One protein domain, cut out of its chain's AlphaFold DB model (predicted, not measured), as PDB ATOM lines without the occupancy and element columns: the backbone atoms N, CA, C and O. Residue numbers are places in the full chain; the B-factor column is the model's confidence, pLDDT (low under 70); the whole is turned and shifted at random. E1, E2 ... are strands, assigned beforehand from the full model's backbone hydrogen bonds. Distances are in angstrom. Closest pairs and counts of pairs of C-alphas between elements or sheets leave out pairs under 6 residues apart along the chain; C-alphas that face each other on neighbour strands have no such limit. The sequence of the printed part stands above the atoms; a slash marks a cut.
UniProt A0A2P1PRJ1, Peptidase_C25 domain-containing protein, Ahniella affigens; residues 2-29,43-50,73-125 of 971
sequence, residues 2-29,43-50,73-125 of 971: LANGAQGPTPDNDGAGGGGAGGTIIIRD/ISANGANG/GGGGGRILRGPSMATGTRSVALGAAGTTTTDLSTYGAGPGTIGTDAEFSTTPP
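Overview. This is residues 2 to 29, 43 to 50 and 73 to 125 of the 971 residues of the protein "Peptidase_C25 domain-containing protein" of Ahniella affigens (UniProt A0A2P1PRJ1). With little regular structure, this is a rod: a small parallel sheet, E1, E2, E3 in order, sits toward one end, and long unnamed runs going back and forth make the rest. Residues 2 to 23 and 82 to 115 each fold back on themselves. The 89 printed residues hold no named helix and three strands, in chain order E1, E2, E3, with 12 residues: all strand. The whole is loose, radius of gyration of the C-alphas 15.7 A, spanning 49 by 24 by 18 A.

Along the chain. E2, residues 78 to 81, is 9.9 A long. E1, residues 24 to 27, is 10.1 A long and begins at C-alpha 24 (353.555, 149.184, 300.828). E3, residues 116 to 119, is 10.0 A long and ends at C-alpha 119 (366.943, 148.973, 299.325).

Arrangement. Inner strand E2 is parallel to edge strand E1 at 7 degrees; N 25 and O 78 are 2.8 A apart, within hydrogen-bond range. E2 is parallel to edge strand E3 at 12 degrees, with N 79 and O 116 2.8 A apart, within that range. Residues 43 to 44 pair with 90 to 91, parallel.

Size, cuts and confidence. The farthest C-alphas, of Thr 102 and Thr 122, are 51.2 A apart. The printed part has two cuts: across the first, the C-alphas of residues 29 and 43 are 14.9 A apart, and across the second, the C-alphas of residues 50 and 73 are 4.3 A apart. The E2 to E3 link is long. Mean pLDDT of the printed part is 78.1; 25 residues are under 70, among them 9 to 16 and 120 to 125.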
ATOM      1  N   LEU A   2     352.538 158.058 304.986       84.88
ATOM      2  CA  LEU A   2     351.885 157.143 305.925       84.88
ATOM      3  C   LEU A   2     351.071 156.106 305.151       84.88
ATOM      4  O   LEU A   2     350.200 156.466 304.370       84.88
ATOM      5  N   ALA A   3     351.346 154.835 305.405       85.81
ATOM      6  CA  ALA A   3     350.550 153.696 304.970       85.81
ATOM      7  C   ALA A   3     350.335 152.772 306.175       85.81
ATOM      8  O   ALA A   3     350.543 151.566 306.102       85.81
ATOM      9  N   ASN A   4     350.027 153.356 307.331       91.00
ATOM     10  CA  ASN A   4     349.780 152.580 308.536       91.00
ATOM     11  C   ASN A   4     348.429 151.872 308.423       91.00
ATOM     12  O   ASN A   4     347.472 152.436 307.895       91.00
ATOM     13  N   GLY A   5     348.350 150.659 308.955       86.00
ATOM     14  CA  GLY A   5     347.085 149.969 309.113       86.00
ATOM     15  C   GLY A   5     346.146 150.751 310.028       86.00
ATOM     16  O   GLY A   5     346.582 151.405 310.978       86.00
ATOM     17  N   ALA A   6     344.849 150.682 309.742       86.19
ATOM     18  CA  ALA A   6     343.827 151.268 310.595       86.19
ATOM     19  C   ALA A   6     343.491 150.323 311.755       86.19
ATOM     20  O   ALA A   6     343.402 149.105 311.579       86.19
ATOM     21  N   GLN A   7     343.290 150.884 312.945       81.44
ATOM     22  CA  GLN A   7     342.718 150.136 314.058       81.44
ATOM     23  C   GLN A   7     341.224 149.927 313.784       81.44
ATOM     24  O   GLN A   7     340.537 150.862 313.372       81.44
ATOM     25  N   GLY A   8     340.733 148.699 313.969       71.19
ATOM     26  CA  GLY A   8     339.316 148.391 313.785       71.19
ATOM     27  C   GLY A   8     338.406 149.208 314.720       71.19
ATOM     28  O   GLY A   8     338.875 149.754 315.724       71.19
ATOM     29  N   PRO A   9     337.100 149.301 314.424       68.88
ATOM     30  CA  PRO A   9     336.146 149.911 315.341       68.88
ATOM     31  C   PRO A   9     336.085 149.123 316.657       68.88
ATOM     32  O   PRO A   9     336.171 147.894 316.664       68.88
ATOM     33  N   THR A  10     335.949 149.836 317.778       68.50
ATOM     34  CA  THR A  10     335.789 149.209 319.099       68.50
ATOM     35  C   THR A  10     334.375 148.619 319.190       68.50
ATOM     36  O   THR A  10     333.423 149.381 319.031       68.50
ATOM     37  N   PRO A  11     334.204 147.303 319.397       67.25
ATOM     38  CA  PRO A  11     332.884 146.676 319.426       67.25
ATOM     39  C   PRO A  11     332.229 146.781 320.799       67.25
ATOM     40  O   PRO A  11     332.913 146.832 321.822       67.25
ATOM     41  N   ASP A  12     330.898 146.707 320.814       61.47
ATOM     42  CA  ASP A  12     330.129 146.909 322.039       61.47
ATOM     43  C   ASP A  12     330.199 145.732 323.030       61.47
ATOM     44  O   ASP A  12     330.239 146.028 324.222       61.47
ATOM     45  N   ASN A  13     330.241 144.437 322.620       61.25
ATOM     46  CA  ASN A  13     330.480 143.345 323.602       61.25
ATOM     47  C   ASN A  13     330.758 141.876 323.158       61.25
ATOM     48  O   ASN A  13     330.760 141.022 324.039       61.25
ATOM     49  N   ASP A  14     330.989 141.512 321.885       62.59
ATOM     50  CA  ASP A  14     331.049 140.065 321.522       62.59
ATOM     51  C   ASP A  14     332.075 139.676 320.436       62.59
ATOM     52  O   ASP A  14     331.902 138.711 319.697       62.59
ATOM     53  N   GLY A  15     333.174 140.431 320.321       65.31
ATOM     54  CA  GLY A  15     334.312 140.090 319.453       65.31
ATOM     55  C   GLY A  15     334.973 141.315 318.835       65.31
ATOM     56  O   GLY A  15     334.282 142.192 318.323       65.31
ATOM     57  N   ALA A  16     336.306 141.386 318.899       69.94
ATOM     58  CA  ALA A  16     337.053 142.572 318.487       69.94
ATOM     59  C   ALA A  16     337.704 142.433 317.102       69.94
ATOM     60  O   ALA A  16     338.256 141.390 316.753       69.94
ATOM     61  N   GLY A  17     337.636 143.498 316.297       76.62
ATOM     62  CA  GLY A  17     338.260 143.554 314.976       76.62
ATOM     63  C   GLY A  17     339.791 143.527 315.057       76.62
ATOM     64  O   GLY A  17     340.398 144.188 315.907       76.62
ATOM     65  N   GLY A  18     340.427 142.769 314.161       81.94
ATOM     66  CA  GLY A  18     341.884 142.772 314.013       81.94
ATOM     67  C   GLY A  18     342.421 144.134 313.558       81.94
ATOM     68  O   GLY A  18     341.705 144.927 312.944       81.94
ATOM     69  N   GLY A  19     343.682 144.414 313.870       86.62
ATOM     70  CA  GLY A  19     344.381 145.587 313.357       86.62
ATOM     71  C   GLY A  19     344.697 145.426 311.871       86.62
ATOM     72  O   GLY A  19     345.137 144.362 311.435       86.62
ATOM     73  N   GLY A  20     344.485 146.479 311.080       86.06
ATOM     74  CA  GLY A  20     344.869 146.489 309.670       86.06
ATOM     75  C   GLY A  20     346.384 146.337 309.496       86.06
ATOM     76  O   GLY A  20     347.167 146.817 310.319       86.06
ATOM     77  N   ALA A  21     346.814 145.680 308.420       89.25
ATOM     78  CA  ALA A  21     348.229 145.610 308.068       89.25
ATOM     79  C   ALA A  21     348.734 146.958 307.523       89.25
ATOM     80  O   ALA A  21     347.973 147.713 306.915       89.25
ATOM     81  N   GLY A  22     350.019 147.246 307.725       85.94
ATOM     82  CA  GLY A  22     350.690 148.352 307.051       85.94
ATOM     83  C   GLY A  22     350.761 148.107 305.541       85.94
ATOM     84  O   GLY A  22     351.007 146.990 305.090       85.94
ATOM     85  N   GLY A  23     350.546 149.156 304.753       77.31
ATOM     86  CA  GLY A  23     350.631 149.121 303.295       77.31
ATOM     87  C   GLY A  23     352.069 149.058 302.775       77.31
ATOM     88  O   GLY A  23     353.037 148.952 303.527       77.31
ATOM     89  N   THR A  24     352.229 149.127 301.457       82.75
ATOM     90  CA  THR A  24     353.555 149.184 300.828       82.75
ATOM     91  C   THR A  24     353.856 150.609 300.374       82.75
ATOM     92  O   THR A  24     353.039 151.220 299.692       82.75
ATOM     93  N   ILE A  25     355.024 151.134 300.742       74.31
ATOM     94  CA  ILE A  25     355.534 152.431 300.288       74.31
ATOM     95  C   ILE A  25     356.791 152.179 299.463       74.31
ATOM     96  O   ILE A  25     357.760 151.604 299.958       74.31
ATOM     97  N   ILE A  26     356.783 152.632 298.212       72.19
ATOM     98  CA  ILE A  26     357.935 152.534 297.316       72.19
ATOM     99  C   ILE A  26     358.390 153.934 296.944       72.19
ATOM    100  O   ILE A  26     357.583 154.754 296.516       72.19
ATOM    101  N   ILE A  27     359.683 154.200 297.100       71.44
ATOM    102  CA  ILE A  27     360.284 155.493 296.779       71.44
ATOM    103  C   ILE A  27     361.431 155.263 295.808       71.44
ATOM    104  O   ILE A  27     362.377 154.534 296.113       71.44
ATOM    105  N   ARG A  28     361.327 155.884 294.634       66.38
ATOM    106  CA  ARG A  28     362.376 155.911 293.614       66.38
ATOM    107  C   ARG A  28     363.163 157.209 293.717       66.38
ATOM    108  O   ARG A  28     362.593 158.257 294.013       66.38
ATOM    109  N   ASP A  29     364.454 157.123 293.438       63.22
ATOM    110  CA  ASP A  29     365.316 158.295 293.364       63.22
ATOM    111  C   ASP A  29     364.981 159.108 292.103       63.22
ATOM    112  O   ASP A  29     364.809 158.545 291.022       63.22
ATOM    113  N   ILE A  43     358.738 158.201 306.992       87.06
ATOM    114  CA  ILE A  43     357.973 157.143 306.317       87.06
ATOM    115  C   ILE A  43     357.496 156.126 307.350       87.06
ATOM    116  O   ILE A  43     358.292 155.603 308.126       87.06
ATOM    117  N   SER A  44     356.205 155.814 307.348       90.44
ATOM    118  CA  SER A  44     355.634 154.824 308.258       90.44
ATOM    119  C   SER A  44     354.656 153.925 307.518       90.44
ATOM    120  O   SER A  44     353.718 154.413 306.888       90.44
ATOM    121  N   ALA A  45     354.873 152.621 307.619       91.38
ATOM    122  CA  ALA A  45     353.988 151.572 307.138       91.38
ATOM    123  C   ALA A  45     353.804 150.541 308.259       91.38
ATOM    124  O   ALA A  45     354.193 149.385 308.148       91.38
ATOM    125  N   ASN A  46     353.283 150.990 309.395       94.38
ATOM    126  CA  ASN A  46     353.121 150.176 310.594       94.38
ATOM    127  C   ASN A  46     351.808 149.400 310.553       94.38
ATOM    128  O   ASN A  46     350.803 149.913 310.066       94.38
ATOM    129  N   GLY A  47     351.795 148.197 311.113       93.12
ATOM    130  CA  GLY A  47     350.554 147.499 311.424       93.12
ATOM    131  C   GLY A  47     349.808 148.197 312.561       93.12
ATOM    132  O   GLY A  47     350.425 148.744 313.476       93.12
ATOM    133  N   ALA A  48     348.478 148.188 312.507       92.06
ATOM    134  CA  ALA A  48     347.647 148.711 313.587       92.06
ATOM    135  C   ALA A  48     347.521 147.705 314.732       92.06
ATOM    136  O   ALA A  48     347.526 146.492 314.519       92.06
ATOM    137  N   ASN A  49     347.321 148.207 315.949       92.50
ATOM    138  CA  ASN A  49     346.994 147.352 317.083       92.50
ATOM    139  C   ASN A  49     345.620 146.699 316.889       92.50
ATOM    140  O   ASN A  49     344.689 147.325 316.378       92.50
ATOM    141  N   GLY A  50     345.491 145.453 317.336       88.00
ATOM    142  CA  GLY A  50     344.201 144.794 317.469       88.00
ATOM    143  C   GLY A  50     343.313 145.530 318.468       88.00
ATOM    144  O   GLY A  50     343.797 146.177 319.401       88.00
ATOM    145  N   GLY A  73     346.890 141.714 316.183       90.88
ATOM    146  CA  GLY A  73     347.610 142.874 315.655       90.88
ATOM    147  C   GLY A  73     347.884 142.754 314.154       90.88
ATOM    148  O   GLY A  73     348.142 141.662 313.650       90.88
ATOM    149  N   GLY A  74     347.848 143.872 313.434       90.44
ATOM    150  CA  GLY A  74     348.176 143.911 312.009       90.44
ATOM    151  C   GLY A  74     349.675 143.758 311.756       90.44
ATOM    152  O   GLY A  74     350.497 144.243 312.533       90.44
ATOM    153  N   GLY A  75     350.064 143.098 310.666       92.06
ATOM    154  CA  GLY A  75     351.470 143.037 310.250       92.06
ATOM    155  C   GLY A  75     352.002 144.405 309.811       92.06
ATOM    156  O   GLY A  75     351.263 145.210 309.247       92.06
ATOM    157  N   GLY A  76     353.281 144.676 310.058       90.12
ATOM    158  CA  GLY A  76     353.995 145.803 309.470       90.12
ATOM    159  C   GLY A  76     354.074 145.673 307.947       90.12
ATOM    160  O   GLY A  76     354.164 144.573 307.402       90.12
ATOM    161  N   GLY A  77     354.023 146.808 307.266       86.94
ATOM    162  CA  GLY A  77     354.041 146.924 305.815       86.94
ATOM    163  C   GLY A  77     355.436 146.831 305.204       86.94
ATOM    164  O   GLY A  77     356.407 146.439 305.850       86.94
ATOM    165  N   ARG A  78     355.569 147.189 303.926       87.44
ATOM    166  CA  ARG A  78     356.859 147.112 303.220       87.44
ATOM    167  C   ARG A  78     357.309 148.492 302.764       87.44
ATOM    168  O   ARG A  78     356.543 149.215 302.141       87.44
ATOM    169  N   ILE A  79     358.557 148.842 303.046       86.00
ATOM    170  CA  ILE A  79     359.219 150.030 302.513       86.00
ATOM    171  C   ILE A  79     360.288 149.558 301.524       86.00
ATOM    172  O   ILE A  79     361.172 148.789 301.893       86.00
ATOM    173  N   LEU A  80     360.200 150.000 300.269       79.81
ATOM    174  CA  LEU A  80     361.181 149.713 299.216       79.81
ATOM    175  C   LEU A  80     361.766 151.030 298.706       79.81
ATOM    176  O   LEU A  80     361.015 151.912 298.290       79.81
ATOM    177  N   ARG A  81     363.088 151.201 298.764       80.69
ATOM    178  CA  ARG A  81     363.727 152.510 298.532       80.69
ATOM    179  C   ARG A  81     364.920 152.442 297.585       80.69
ATOM    180  O   ARG A  81     365.659 151.461 297.604       80.69
ATOM    181  N   GLY A  82     365.109 153.507 296.807       74.00
ATOM    182  CA  GLY A  82     366.336 153.744 296.050       74.00
ATOM    183  C   GLY A  82     367.536 154.095 296.952       74.00
ATOM    184  O   GLY A  82     367.344 154.488 298.112       74.00
ATOM    185  N   PRO A  83     368.773 153.947 296.444       69.94
ATOM    186  CA  PRO A  83     370.013 154.145 297.203       69.94
ATOM    187  C   PRO A  83     370.191 155.567 297.767       69.94
ATOM    188  O   PRO A  83     370.836 155.750 298.801       69.94
ATOM    189  N   SER A  84     369.593 156.587 297.144       67.81
ATOM    190  CA  SER A  84     369.707 157.992 297.578       67.81
ATOM    191  C   SER A  84     368.869 158.299 298.828       67.81
ATOM    192  O   SER A  84     369.112 159.292 299.514       67.81
ATOM    193  N   MET A  85     367.934 157.414 299.190       69.75
ATOM    194  CA  MET A  85     367.065 157.515 300.369       69.75
ATOM    195  C   MET A  85     367.650 156.829 301.618       69.75
ATOM    196  O   MET A  85     366.908 156.275 302.436       69.75
ATOM    197  N   ALA A  86     368.975 156.826 301.789       62.16
ATOM    198  CA  ALA A  86     369.656 156.125 302.885       62.16
ATOM    199  C   ALA A  86     369.316 156.684 304.288       62.16
ATOM    200  O   ALA A  86     369.199 155.934 305.266       62.16
ATOM    201  N   THR A  87     369.085 157.992 304.399       60.38
ATOM    202  CA  THR A  87     368.856 158.731 305.653       60.38
ATOM    203  C   THR A  87     367.380 159.142 305.803       60.38
ATOM    204  O   THR A  87     366.682 159.298 304.811       60.38
ATOM    205  N   GLY A  88     366.866 159.239 307.039       68.00
ATOM    206  CA  GLY A  88     365.458 159.578 307.341       68.00
ATOM    207  C   GLY A  88     364.797 158.642 308.369       68.00
ATOM    208  O   GLY A  88     365.273 157.530 308.602       68.00
ATOM    209  N   THR A  89     363.705 159.084 309.008       78.56
ATOM    210  CA  THR A  89     362.988 158.289 310.033       78.56
ATOM    211  C   THR A  89     362.016 157.314 309.368       78.56
ATOM    212  O   THR A  89     361.139 157.738 308.614       78.56
ATOM    213  N   ARG A  90     362.154 156.009 309.640       89.00
ATOM    214  CA  ARG A  90     361.377 154.946 308.983       89.00
ATOM    215  C   ARG A  90     360.807 153.951 309.984       89.00
ATOM    216  O   ARG A  90     361.473 153.604 310.958       89.00
ATOM    217  N   SER A  91     359.587 153.484 309.734       90.94
ATOM    218  CA  SER A  91     358.914 152.513 310.594       90.94
ATOM    219  C   SER A  91     358.097 151.513 309.773       90.94
ATOM    220  O   SER A  91     357.307 151.902 308.915       90.94
ATOM    221  N   VAL A  92     358.316 150.225 310.040       92.25
ATOM    222  CA  VAL A  92     357.523 149.078 309.551       92.25
ATOM    223  C   VAL A  92     357.117 148.195 310.735       92.25
ATOM    224  O   VAL A  92     357.166 146.965 310.691       92.25
ATOM    225  N   ALA A  93     356.809 148.841 311.858       94.94
ATOM    226  CA  ALA A  93     356.506 148.183 313.115       94.94
ATOM    227  C   ALA A  93     355.256 147.303 312.995       94.94
ATOM    228  O   ALA A  93     354.320 147.611 312.257       94.94
ATOM    229  N   LEU A  94     355.248 146.209 313.749       92.12
ATOM    230  CA  LEU A  94     354.068 145.373 313.921       92.12
ATOM    231  C   LEU A  94     352.994 146.083 314.759       92.12
ATOM    232  O   LEU A  94     353.305 146.919 315.608       92.12
ATOM    233  N   GLY A  95     351.744 145.679 314.575       92.81
ATOM    234  CA  GLY A  95     350.655 145.990 315.487       92.81
ATOM    235  C   GLY A  95     350.625 145.029 316.673       92.81
ATOM    236  O   GLY A  95     350.784 143.818 316.506       92.81
ATOM    237  N   ALA A  96     350.398 145.543 317.879       92.12
ATOM    238  CA  ALA A  96     350.208 144.721 319.071       92.12
ATOM    239  C   ALA A  96     348.863 143.973 319.030       92.12
ATOM    240  O   ALA A  96     347.905 144.434 318.409       92.12
ATOM    241  N   ALA A  97     348.777 142.832 319.714       88.69
ATOM    242  CA  ALA A  97     347.503 142.152 319.931       88.69
ATOM    243  C   ALA A  97     346.570 143.011 320.797       88.69
ATOM    244  O   ALA A  97     347.027 143.695 321.717       88.69
ATOM    245  N   GLY A  98     345.269 142.931 320.533       86.44
ATOM    246  CA  GLY A  98     344.259 143.403 321.466       86.44
ATOM    247  C   GLY A  98     344.220 142.535 322.728       86.44
ATOM    248  O   GLY A  98     344.653 141.381 322.737       86.44
ATOM    249  N   THR A  99     343.659 143.091 323.792       82.31
ATOM    250  CA  THR A  99     343.461 142.434 325.090       82.31
ATOM    251  C   THR A  99     342.017 142.589 325.557       82.31
ATOM    252  O   THR A  99     341.274 143.441 325.073       82.31
ATOM    253  N   THR A 100     341.583 141.767 326.495       74.88
ATOM    254  CA  THR A 100     340.387 142.030 327.306       74.88
ATOM    255  C   THR A 100     340.683 143.131 328.328       74.88
ATOM    256  O   THR A 100     341.794 143.235 328.844       74.88
ATOM    257  N   THR A 101     339.711 143.991 328.630       66.94
ATOM    258  CA  THR A 101     339.963 145.185 329.464       66.94
ATOM    259  C   THR A 101     340.128 144.910 330.962       66.94
ATOM    260  O   THR A 101     340.670 145.763 331.664       66.94
ATOM    261  N   THR A 102     339.693 143.746 331.464       63.50
ATOM    262  CA  THR A 102     339.639 143.434 332.907       63.50
ATOM    263  C   THR A 102     340.796 142.570 333.415       63.50
ATOM    264  O   THR A 102     341.272 142.802 334.525       63.50
ATOM    265  N   ASP A 103     341.302 141.628 332.617       67.75
ATOM    266  CA  ASP A 103     342.432 140.741 332.951       67.75
ATOM    267  C   ASP A 103     343.631 140.872 331.987       67.75
ATOM    268  O   ASP A 103     344.635 140.180 332.161       67.75
ATOM    269  N   LEU A 104     343.556 141.777 330.998       74.81
ATOM    270  CA  LEU A 104     344.585 142.020 329.974       74.81
ATOM    271  C   LEU A 104     345.005 140.750 329.207       74.81
ATOM    272  O   LEU A 104     346.132 140.647 328.715       74.81
ATOM    273  N   SER A 105     344.101 139.775 329.091       74.06
ATOM    274  CA  SER A 105     344.338 138.512 328.393       74.06
ATOM    275  C   SER A 105     344.160 138.669 326.883       74.06
ATOM    276  O   SER A 105     343.238 139.331 326.406       74.06
ATOM    277  N   THR A 106     345.028 138.031 326.096       73.69
ATOM    278  CA  THR A 106     344.941 138.059 324.627       73.69
ATOM    279  C   THR A 106     344.030 136.974 324.057       73.69
ATOM    280  O   THR A 106     343.690 137.039 322.883       73.69
ATOM    281  N   TYR A 107     343.632 135.962 324.839       73.75
ATOM    282  CA  TYR A 107     342.756 134.863 324.388       73.75
ATOM    283  C   TYR A 107     343.134 134.264 323.010       73.75
ATOM    284  O   TYR A 107     342.278 133.949 322.189       73.75
ATOM    285  N   GLY A 108     344.436 134.103 322.749       70.00
ATOM    286  CA  GLY A 108     344.953 133.555 321.487       70.00
ATOM    287  C   GLY A 108     345.187 134.585 320.374       70.00
ATOM    288  O   GLY A 108     345.737 134.222 319.336       70.00
ATOM    289  N   ALA A 109     344.849 135.861 320.586       79.62
ATOM    290  CA  ALA A 109     345.231 136.948 319.693       79.62
ATOM    291  C   ALA A 109     346.754 137.147 319.713       79.62
ATOM    292  O   ALA A 109     347.365 137.380 320.759       79.62
ATOM    293  N   GLY A 110     347.367 137.037 318.538       85.25
ATOM    294  CA  GLY A 110     348.791 137.278 318.340       85.25
ATOM    295  C   GLY A 110     349.075 138.721 317.915       85.25
ATOM    296  O   GLY A 110     348.212 139.367 317.309       85.25
ATOM    297  N   PRO A 111     350.272 139.250 318.214       87.94
ATOM    298  CA  PRO A 111     350.749 140.456 317.555       87.94
ATOM    299  C   PRO A 111     350.983 140.182 316.061       87.94
ATOM    300  O   PRO A 111     351.178 139.035 315.650       87.94
ATOM    301  N   GLY A 112     350.999 141.238 315.255       87.25
ATOM    302  CA  GLY A 112     351.392 141.134 313.854       87.25
ATOM    303  C   GLY A 112     352.880 140.811 313.693       87.25
ATOM    304  O   GLY A 112     353.656 140.782 314.650       87.25
ATOM    305  N   THR A 113     353.313 140.604 312.457       90.69
ATOM    306  CA  THR A 113     354.735 140.457 312.118       90.69
ATOM    307  C   THR A 113     355.380 141.814 311.839       90.69
ATOM    308  O   THR A 113     354.701 142.747 311.419       90.69
ATOM    309  N   ILE A 114     356.693 141.956 312.067       92.56
ATOM    310  CA  ILE A 114     357.438 143.148 311.620       92.56
ATOM    311  C   ILE A 114     357.477 143.151 310.091       92.56
ATOM    312  O   ILE A 114     357.685 142.107 309.469       92.56
ATOM    313  N   GLY A 115     357.273 144.323 309.501       87.69
ATOM    314  CA  GLY A 115     357.357 144.524 308.064       87.69
ATOM    315  C   GLY A 115     358.796 144.585 307.544       87.69
ATOM    316  O   GLY A 115     359.757 144.396 308.283       87.69
ATOM    317  N   THR A 116     358.981 144.855 306.255       87.38
ATOM    318  CA  THR A 116     360.319 144.840 305.632       87.38
ATOM    319  C   THR A 116     360.697 146.212 305.096       87.38
ATOM    320  O   THR A 116     359.947 146.762 304.298       87.38
ATOM    321  N   ASP A 117     361.869 146.725 305.468       88.31
ATOM    322  CA  ASP A 117     362.491 147.908 304.860       88.31
ATOM    323  C   ASP A 117     363.721 147.457 304.058       88.31
ATOM    324  O   ASP A 117     364.666 146.921 304.638       88.31
ATOM    325  N   ALA A 118     363.688 147.613 302.735       81.44
ATOM    326  CA  ALA A 118     364.741 147.139 301.842       81.44
ATOM    327  C   ALA A 118     365.116 148.177 300.776       81.44
ATOM    328  O   ALA A 118     364.278 148.920 300.262       81.44
ATOM    329  N   GLU A 119     366.400 148.195 300.436       75.69
ATOM    330  CA  GLU A 119     366.943 148.973 299.325       75.69
ATOM    331  C   GLU A 119     366.870 148.158 298.026       75.69
ATOM    332  O   GLU A 119     367.065 146.940 298.050       75.69
ATOM    333  N   PHE A 120     366.597 148.810 296.896       66.06
ATOM    334  CA  PHE A 120     366.676 148.193 295.571       66.06
ATOM    335  C   PHE A 120     367.686 148.934 294.686       66.06
ATOM    336  O   PHE A 120     367.646 150.156 294.561       66.06
ATOM    337  N   SER A 121     368.592 148.181 294.054       54.09
ATOM    338  CA  SER A 121     369.588 148.694 293.095       54.09
ATOM    339  C   SER A 121     369.159 148.525 291.634       54.09
ATOM    340  O   SER A 121     369.751 149.120 290.737       54.09
ATOM    341  N   THR A 122     368.115 147.731 291.391       50.91
ATOM    342  CA  THR A 122     367.470 147.514 290.093       50.91
ATOM    343  C   THR A 122     365.961 147.385 290.292       50.91
ATOM    344  O   THR A 122     365.490 147.057 291.383       50.91
ATOM    345  N   THR A 123     365.185 147.680 289.252       40.78
ATOM    346  CA  THR A 123     363.719 147.656 289.285       40.78
ATOM    347  C   THR A 123     363.187 146.266 289.672       40.78
ATOM    348  O   THR A 123     363.394 145.319 288.909       40.78
ATOM    349  N   PRO A 124     362.484 146.099 290.812       34.03
ATOM    350  CA  PRO A 124     361.936 144.803 291.203       34.03
ATOM    351  C   PRO A 124     360.906 144.294 290.177       34.03
ATOM    352  O   PRO A 124     360.095 145.092 289.688       34.03
ATOM    353  N   PRO A 125     360.884 142.989 289.849       31.75
ATOM    354  CA  PRO A 125     359.869 142.412 288.967       31.75
ATOM    355  C   PRO A 125     358.461 142.687 289.513       31.75
ATOM    356  O   PRO A 125     358.194 142.444 290.688       31.75
TER     357      PRO A 125